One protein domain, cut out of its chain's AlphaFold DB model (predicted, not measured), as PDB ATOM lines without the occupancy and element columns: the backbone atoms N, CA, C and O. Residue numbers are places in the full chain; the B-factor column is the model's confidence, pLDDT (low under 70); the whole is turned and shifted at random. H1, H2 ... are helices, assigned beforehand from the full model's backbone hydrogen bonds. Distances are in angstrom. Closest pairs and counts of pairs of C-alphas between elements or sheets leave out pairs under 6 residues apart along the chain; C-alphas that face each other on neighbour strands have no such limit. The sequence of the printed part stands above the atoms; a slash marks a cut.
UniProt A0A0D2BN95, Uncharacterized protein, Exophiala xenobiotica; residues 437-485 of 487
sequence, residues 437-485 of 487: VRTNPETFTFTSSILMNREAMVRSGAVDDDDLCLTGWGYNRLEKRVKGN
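This is residues 437 to 485 of the 487 residues of an uncharacterized protein of Exophiala xenobiotica (UniProt A0A0D2BN95). What shape does the model show? It is a loose, open U: H1 and then H2 make one arm, residues 460 to 464 make the turn, and the long helix H3 runs back as the other arm. The two arms come near each other only by the turn, between the end of H2 and the beginning of H3. What is it built of? The printed part has 49 residues with three named helices, H1, H2 and H3 in that order, and no named strand: its class is all helix. It is loose, with a radius of gyration of the C-alphas of 12.4 A, and elongated, spanning 37 by 20 by 13 A.

Where does the first helix lie? H1 is residues 441 to 444, beginning at C-alpha 441 at (-58.541, -5.153, 9.734). Which helices follow? H2 is residues 448 to 459, 16.5 A from first to last C-alpha. H3 is residues 465 to 484, 28.6 A long, ending at C-alpha 484 at (-61.790, 2.621, 21.484).

How does H1 stand to the others? H1 is apart from H2 and from H3. How do H2 and H3 stand? They are close but not clearly touching; their closest C-alphas, those of Val 458 and Asp 465, are 6.8 A apart. They run opposite ways at a shallow tilt of 27 degrees. What do the backbones show? In H2 and H3 every O i to N i+4 pair is within hydrogen-bond range; H1 is too short for such a pair.

How large is it? The two C-alphas farthest apart, those of Ser 460 and Asn 485, are 37.9 A apart. Is it unbroken? The printed part has no cut, and both links are tight. Where is confidence low? The mean pLDDT of the printed part is 71.5, and 23 residues are under 70, among them 440 to 446 and 469 to 478.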
ATOM      1  N   VAL A 437     -60.711   1.340   7.525       69.62
ATOM      2  CA  VAL A 437     -59.864   0.576   8.461       69.62
ATOM      3  C   VAL A 437     -60.690  -0.458   9.233       69.62
ATOM      4  O   VAL A 437     -60.239  -1.583   9.433       69.62
ATOM      5  N   ARG A 438     -61.924  -0.115   9.625       72.12
ATOM      6  CA  ARG A 438     -62.827  -1.020  10.359       72.12
ATOM      7  C   ARG A 438     -63.308  -2.203   9.512       72.12
ATOM      8  O   ARG A 438     -63.518  -3.283  10.054       72.12
ATOM      9  N   THR A 439     -63.482  -2.008   8.207       72.25
ATOM     10  CA  THR A 439     -63.993  -3.042   7.288       72.25
ATOM     11  C   THR A 439     -62.924  -4.022   6.805       72.25
ATOM     12  O   THR A 439     -63.284  -5.108   6.364       72.25
ATOM     13  N   ASN A 440     -61.631  -3.693   6.925       64.31
ATOM     14  CA  ASN A 440     -60.534  -4.555   6.469       64.31
ATOM     15  C   ASN A 440     -59.377  -4.617   7.486       64.31
ATOM     16  O   ASN A 440     -58.270  -4.169   7.195       64.31
ATOM     17  N   PRO A 441     -59.576  -5.165   8.696       61.47
ATOM     18  CA  PRO A 441     -58.541  -5.153   9.734       61.47
ATOM     19  C   PRO A 441     -57.261  -5.913   9.331       61.47
ATOM     20  O   PRO A 441     -56.169  -5.557   9.772       61.47
ATOM     21  N   GLU A 442     -57.369  -6.922   8.459       56.31
ATOM     22  CA  GLU A 442     -56.234  -7.749   8.020       56.31
ATOM     23  C   GLU A 442     -55.290  -7.025   7.047       56.31
ATOM     24  O   GLU A 442     -54.080  -7.253   7.085       56.31
ATOM     25  N   THR A 443     -55.795  -6.078   6.244       56.75
ATOM     26  CA  THR A 443     -54.961  -5.259   5.341       56.75
ATOM     27  C   THR A 443     -54.162  -4.180   6.076       56.75
ATOM     28  O   THR A 443     -53.322  -3.520   5.470       56.75
ATOM     29  N   PHE A 444     -54.406  -3.997   7.377       59.44
ATOM     30  CA  PHE A 444     -53.839  -2.930   8.207       59.44
ATOM     31  C   PHE A 444     -53.021  -3.477   9.392       59.44
ATOM     32  O   PHE A 444     -52.983  -2.903  10.483       59.44
ATOM     33  N   THR A 445     -52.322  -4.592   9.182       63.88
ATOM     34  CA  THR A 445     -51.326  -5.098  10.133       63.88
ATOM     35  C   THR A 445     -49.958  -4.480   9.842       63.88
ATOM     36  O   THR A 445     -49.488  -4.497   8.705       63.88
ATOM     37  N   PHE A 446     -49.290  -3.932  10.866       63.72
ATOM     38  CA  PHE A 446     -47.883  -3.522  10.772       63.72
ATOM     39  C   PHE A 446     -47.004  -4.768  10.637       63.72
ATOM     40  O   PHE A 446     -46.465  -5.298  11.606       63.72
ATOM     41  N   THR A 447     -46.897  -5.271   9.416       76.50
ATOM     42  CA  THR A 447     -45.972  -6.345   9.082       76.50
ATOM     43  C   THR A 447     -44.554  -5.787   8.991       76.50
ATOM     44  O   THR A 447     -44.335  -4.624   8.643       76.50
ATOM     45  N   SER A 448     -43.567  -6.628   9.305       68.50
ATOM     46  CA  SER A 448     -42.143  -6.266   9.234       68.50
ATOM     47  C   SER A 448     -41.752  -5.703   7.855       68.50
ATOM     48  O   SER A 448     -40.965  -4.765   7.760       68.50
ATOM     49  N   SER A 449     -42.383  -6.196   6.784       66.69
ATOM     50  CA  SER A 449     -42.180  -5.716   5.413       66.69
ATOM     51  C   SER A 449     -42.589  -4.253   5.208       66.69
ATOM     52  O   SER A 449     -41.920  -3.536   4.468       66.69
ATOM     53  N   ILE A 450     -43.638  -3.774   5.883       77.69
ATOM     54  CA  ILE A 450     -44.068  -2.369   5.802       77.69
ATOM     55  C   ILE A 450     -43.043  -1.456   6.480       77.69
ATOM     56  O   ILE A 450     -42.746  -0.382   5.960       77.69
ATOM     57  N   LEU A 451     -42.474  -1.880   7.613       77.81
ATOM     58  CA  LEU A 451     -41.433  -1.118   8.308       77.81
ATOM     59  C   LEU A 451     -40.136  -1.067   7.491       77.81
ATOM     60  O   LEU A 451     -39.567   0.009   7.339       77.81
ATOM     61  N   MET A 452     -39.726  -2.191   6.894       74.06
ATOM     62  CA  MET A 452     -38.539  -2.251   6.033       74.06
ATOM     63  C   MET A 452     -38.684  -1.402   4.765       74.06
ATOM     64  O   MET A 452     -37.753  -0.689   4.400       74.06
ATOM     65  N   ASN A 453     -39.852  -1.414   4.111       77.56
ATOM     66  CA  ASN A 453     -40.092  -0.560   2.942       77.56
ATOM     67  C   ASN A 453     -40.075   0.930   3.306       77.56
ATOM     68  O   ASN A 453     -39.564   1.743   2.541       77.56
ATOM     69  N   ARG A 454     -40.592   1.296   4.483       78.56
ATOM     70  CA  ARG A 454     -40.559   2.680   4.971       78.56
ATOM     71  C   ARG A 454     -39.144   3.142   5.295       78.56
ATOM     72  O   ARG A 454     -38.755   4.226   4.883       78.56
ATOM     73  N   GLU A 455     -38.361   2.303   5.963       80.38
ATOM     74  CA  GLU A 455     -36.942   2.571   6.207       80.38
ATOM     75  C   GLU A 455     -36.165   2.727   4.891       80.38
ATOM     76  O   GLU A 455     -35.330   3.621   4.767       80.38
ATOM     77  N   ALA A 456     -36.473   1.911   3.878       81.25
ATOM     78  CA  ALA A 456     -35.867   2.036   2.556       81.25
ATOM     79  C   ALA A 456     -36.202   3.376   1.875       81.25
ATOM     80  O   ALA A 456     -35.323   3.951   1.238       81.25
ATOM     81  N   MET A 457     -37.424   3.896   2.045       84.12
ATOM     82  CA  MET A 457     -37.841   5.196   1.498       84.12
ATOM     83  C   MET A 457     -37.158   6.386   2.184       84.12
ATOM     84  O   MET A 457     -36.828   7.360   1.512       84.12
ATOM     85  N   VAL A 458     -36.894   6.291   3.491       82.31
ATOM     86  CA  VAL A 458     -36.109   7.297   4.231       82.31
ATOM     87  C   VAL A 458     -34.652   7.262   3.776       82.31
ATOM     88  O   VAL A 458     -34.069   8.284   3.432       82.31
ATOM     89  N   ARG A 459     -34.064   6.062   3.683       79.19
ATOM     90  CA  ARG A 459     -32.675   5.896   3.228       79.19
ATOM     91  C   ARG A 459     -32.456   6.358   1.788       79.19
ATOM     92  O   ARG A 459     -31.349   6.771   1.461       79.19
ATOM     93  N   SER A 460     -33.473   6.270   0.929       91.00
ATOM     94  CA  SER A 460     -33.395   6.760  -0.450       91.00
ATOM     95  C   SER A 460     -33.699   8.254  -0.595       91.00
ATOM     96  O   SER A 460     -33.614   8.759  -1.714       91.00
ATOM     97  N   GLY A 461     -34.060   8.955   0.489       88.19
ATOM     98  CA  GLY A 461     -34.472  10.362   0.452       88.19
ATOM     99  C   GLY A 461     -35.786  10.593  -0.299       88.19
ATOM    100  O   GLY A 461     -36.056  11.701  -0.745       88.19
ATOM    101  N   ALA A 462     -36.591   9.542  -0.493       84.12
ATOM    102  CA  ALA A 462     -37.888   9.649  -1.160       84.12
ATOM    103  C   ALA A 462     -38.975  10.227  -0.239       84.12
ATOM    104  O   ALA A 462     -40.029  10.634  -0.725       84.12
ATOM    105  N   VAL A 463     -38.740  10.206   1.075       86.06
ATOM    106  CA  VAL A 463     -39.619  10.742   2.118       86.06
ATOM    107  C   VAL A 463     -38.749  11.347   3.213       86.06
ATOM    108  O   VAL A 463     -37.819  10.686   3.678       86.06
ATOM    109  N   ASP A 464     -39.076  12.568   3.631       83.25
ATOM    110  CA  ASP A 464     -38.415  13.241   4.749       83.25
ATOM    111  C   ASP A 464     -38.852  12.643   6.100       83.25
ATOM    112  O   ASP A 464     -39.961  12.121   6.258       83.25
ATOM    113  N   ASP A 465     -37.988  12.744   7.114       73.12
ATOM    114  CA  ASP A 465     -38.240  12.197   8.457       73.12
ATOM    115  C   ASP A 465     -39.534  12.748   9.100       73.12
ATOM    116  O   ASP A 465     -40.216  12.048   9.864       73.12
ATOM    117  N   ASP A 466     -39.922  13.975   8.743       75.50
ATOM    118  CA  ASP A 466     -41.143  14.634   9.219       75.50
ATOM    119  C   ASP A 466     -42.418  13.996   8.634       75.50
ATOM    120  O   ASP A 466     -43.391  13.746   9.359       75.50
ATOM    121  N   ASP A 467     -42.399  13.622   7.353       71.69
ATOM    122  CA  ASP A 467     -43.506  12.927   6.682       71.69
ATOM    123  C   ASP A 467     -43.685  11.497   7.219       71.69
ATOM    124  O   ASP A 467     -44.805  10.975   7.351       71.69
ATOM    125  N   LEU A 468     -42.584  10.860   7.626       72.38
ATOM    126  CA  LEU A 468     -42.614   9.566   8.299       72.38
ATOM    127  C   LEU A 468     -43.297   9.655   9.674       72.38
ATOM    128  O   LEU A 468     -44.108   8.792  10.040       72.38
ATOM    129  N   CYS A 469     -43.019  10.718  10.432       68.00
ATOM    130  CA  CYS A 469     -43.653  10.964  11.724       68.00
ATOM    131  C   CYS A 469     -45.154  11.240  11.573       68.00
ATOM    132  O   CYS A 469     -45.963  10.672  12.316       68.00
ATOM    133  N   LEU A 470     -45.555  12.033  10.577       65.75
ATOM    134  CA  LEU A 470     -46.963  12.341  10.312       65.75
ATOM    135  C   LEU A 470     -47.771  11.088   9.944       65.75
ATOM    136  O   LEU A 470     -48.872  10.871  10.465       65.75
ATOM    137  N   THR A 471     -47.205  10.210   9.113       61.84
ATOM    138  CA  THR A 471     -47.860   8.956   8.711       61.84
ATOM    139  C   THR A 471     -47.891   7.915   9.837       61.84
ATOM    140  O   THR A 471     -48.880   7.190   9.975       61.84
ATOM    141  N   GLY A 472     -46.869   7.863  10.700       67.50
ATOM    142  CA  GLY A 472     -46.834   6.976  11.870       67.50
ATOM    143  C   GLY A 472     -47.814   7.377  12.979       67.50
ATOM    144  O   GLY A 472     -48.509   6.527  13.547       67.50
ATOM    145  N   TRP A 473     -47.918   8.675  13.269       58.88
ATOM    146  CA  TRP A 473     -48.798   9.199  14.317       58.88
ATOM    147  C   TRP A 473     -50.261   9.238  13.886       58.88
ATOM    148  O   TRP A 473     -51.136   8.869  14.675       58.88
ATOM    149  N   GLY A 474     -50.537   9.614  12.633       69.44
ATOM    150  CA  GLY A 474     -51.883   9.555  12.063       69.44
ATOM    151  C   GLY A 474     -52.460   8.141  12.136       69.44
ATOM    152  O   GLY A 474     -53.585   7.953  12.600       69.44
ATOM    153  N   TYR A 475     -51.649   7.137  11.792       67.62
ATOM    154  CA  TYR A 475     -52.045   5.732  11.818       67.62
ATOM    155  C   TYR A 475     -52.327   5.211  13.233       67.62
ATOM    156  O   TYR A 475     -53.400   4.668  13.487       67.62
ATOM    157  N   ASN A 476     -51.414   5.441  14.184       66.81
ATOM    158  CA  ASN A 476     -51.608   5.034  15.583       66.81
ATOM    159  C   ASN A 476     -52.843   5.699  16.219       66.81
ATOM    160  O   ASN A 476     -53.513   5.110  17.069       66.81
ATOM    161  N   ARG A 477     -53.165   6.932  15.811       67.12
ATOM    162  CA  ARG A 477     -54.347   7.662  16.289       67.12
ATOM    163  C   ARG A 477     -55.648   7.137  15.672       67.12
ATOM    164  O   ARG A 477     -56.673   7.151  16.354       67.12
ATOM    165  N   LEU A 478     -55.614   6.674  14.421       66.88
ATOM    166  CA  LEU A 478     -56.725   5.990  13.748       66.88
ATOM    167  C   LEU A 478     -56.982   4.608  14.364       66.88
ATOM    168  O   LEU A 478     -58.116   4.306  14.724       66.88
ATOM    169  N   GLU A 479     -55.934   3.815  14.589       70.50
ATOM    170  CA  GLU A 479     -56.044   2.483  15.195       70.50
ATOM    171  C   GLU A 479     -56.617   2.545  16.621       70.50
ATOM    172  O   GLU A 479     -57.531   1.792  16.965       70.50
ATOM    173  N   LYS A 480     -56.141   3.491  17.445       70.44
ATOM    174  CA  LYS A 480     -56.677   3.713  18.798       70.44
ATOM    175  C   LYS A 480     -58.148   4.132  18.787       70.44
ATOM    176  O   LYS A 480     -58.894   3.685  19.651       70.44
ATOM    177  N   ARG A 481     -58.578   4.953  17.822       70.88
ATOM    178  CA  ARG A 481     -59.988   5.369  17.694       70.88
ATOM    179  C   ARG A 481     -60.895   4.236  17.217       70.88
ATOM    180  O   ARG A 481     -62.002   4.108  17.722       70.88
ATOM    181  N   VAL A 482     -60.420   3.377  16.315       69.38
ATOM    182  CA  VAL A 482     -61.166   2.179  15.886       69.38
ATOM    183  C   VAL A 482     -61.322   1.186  17.042       69.38
ATOM    184  O   VAL A 482     -62.409   0.650  17.234       69.38
ATOM    185  N   LYS A 483     -60.270   0.976  17.845       71.56
ATOM    186  CA  LYS A 483     -60.301   0.067  19.006       71.56
ATOM    187  C   LYS A 483     -61.071   0.624  20.208       71.56
ATOM    188  O   LYS A 483     -61.623  -0.158  20.969       71.56
ATOM    189  N   GLY A 484     -61.097   1.946  20.381       68.94
ATOM    190  CA  GLY A 484     -61.790   2.621  21.484       68.94
ATOM    191  C   GLY A 484     -63.297   2.817  21.288       68.94
ATOM    192  O   GLY A 484     -63.969   3.147  22.253       68.94
ATOM    193  N   ASN A 485     -63.829   2.601  20.079       50.69
ATOM    194  CA  ASN A 485     -65.260   2.726  19.755       50.69
ATOM    195  C   ASN A 485     -65.959   1.356  19.628       50.69
ATOM    196  O   ASN A 485     -66.849   1.175  18.789       50.69
TER     197      ASN A 485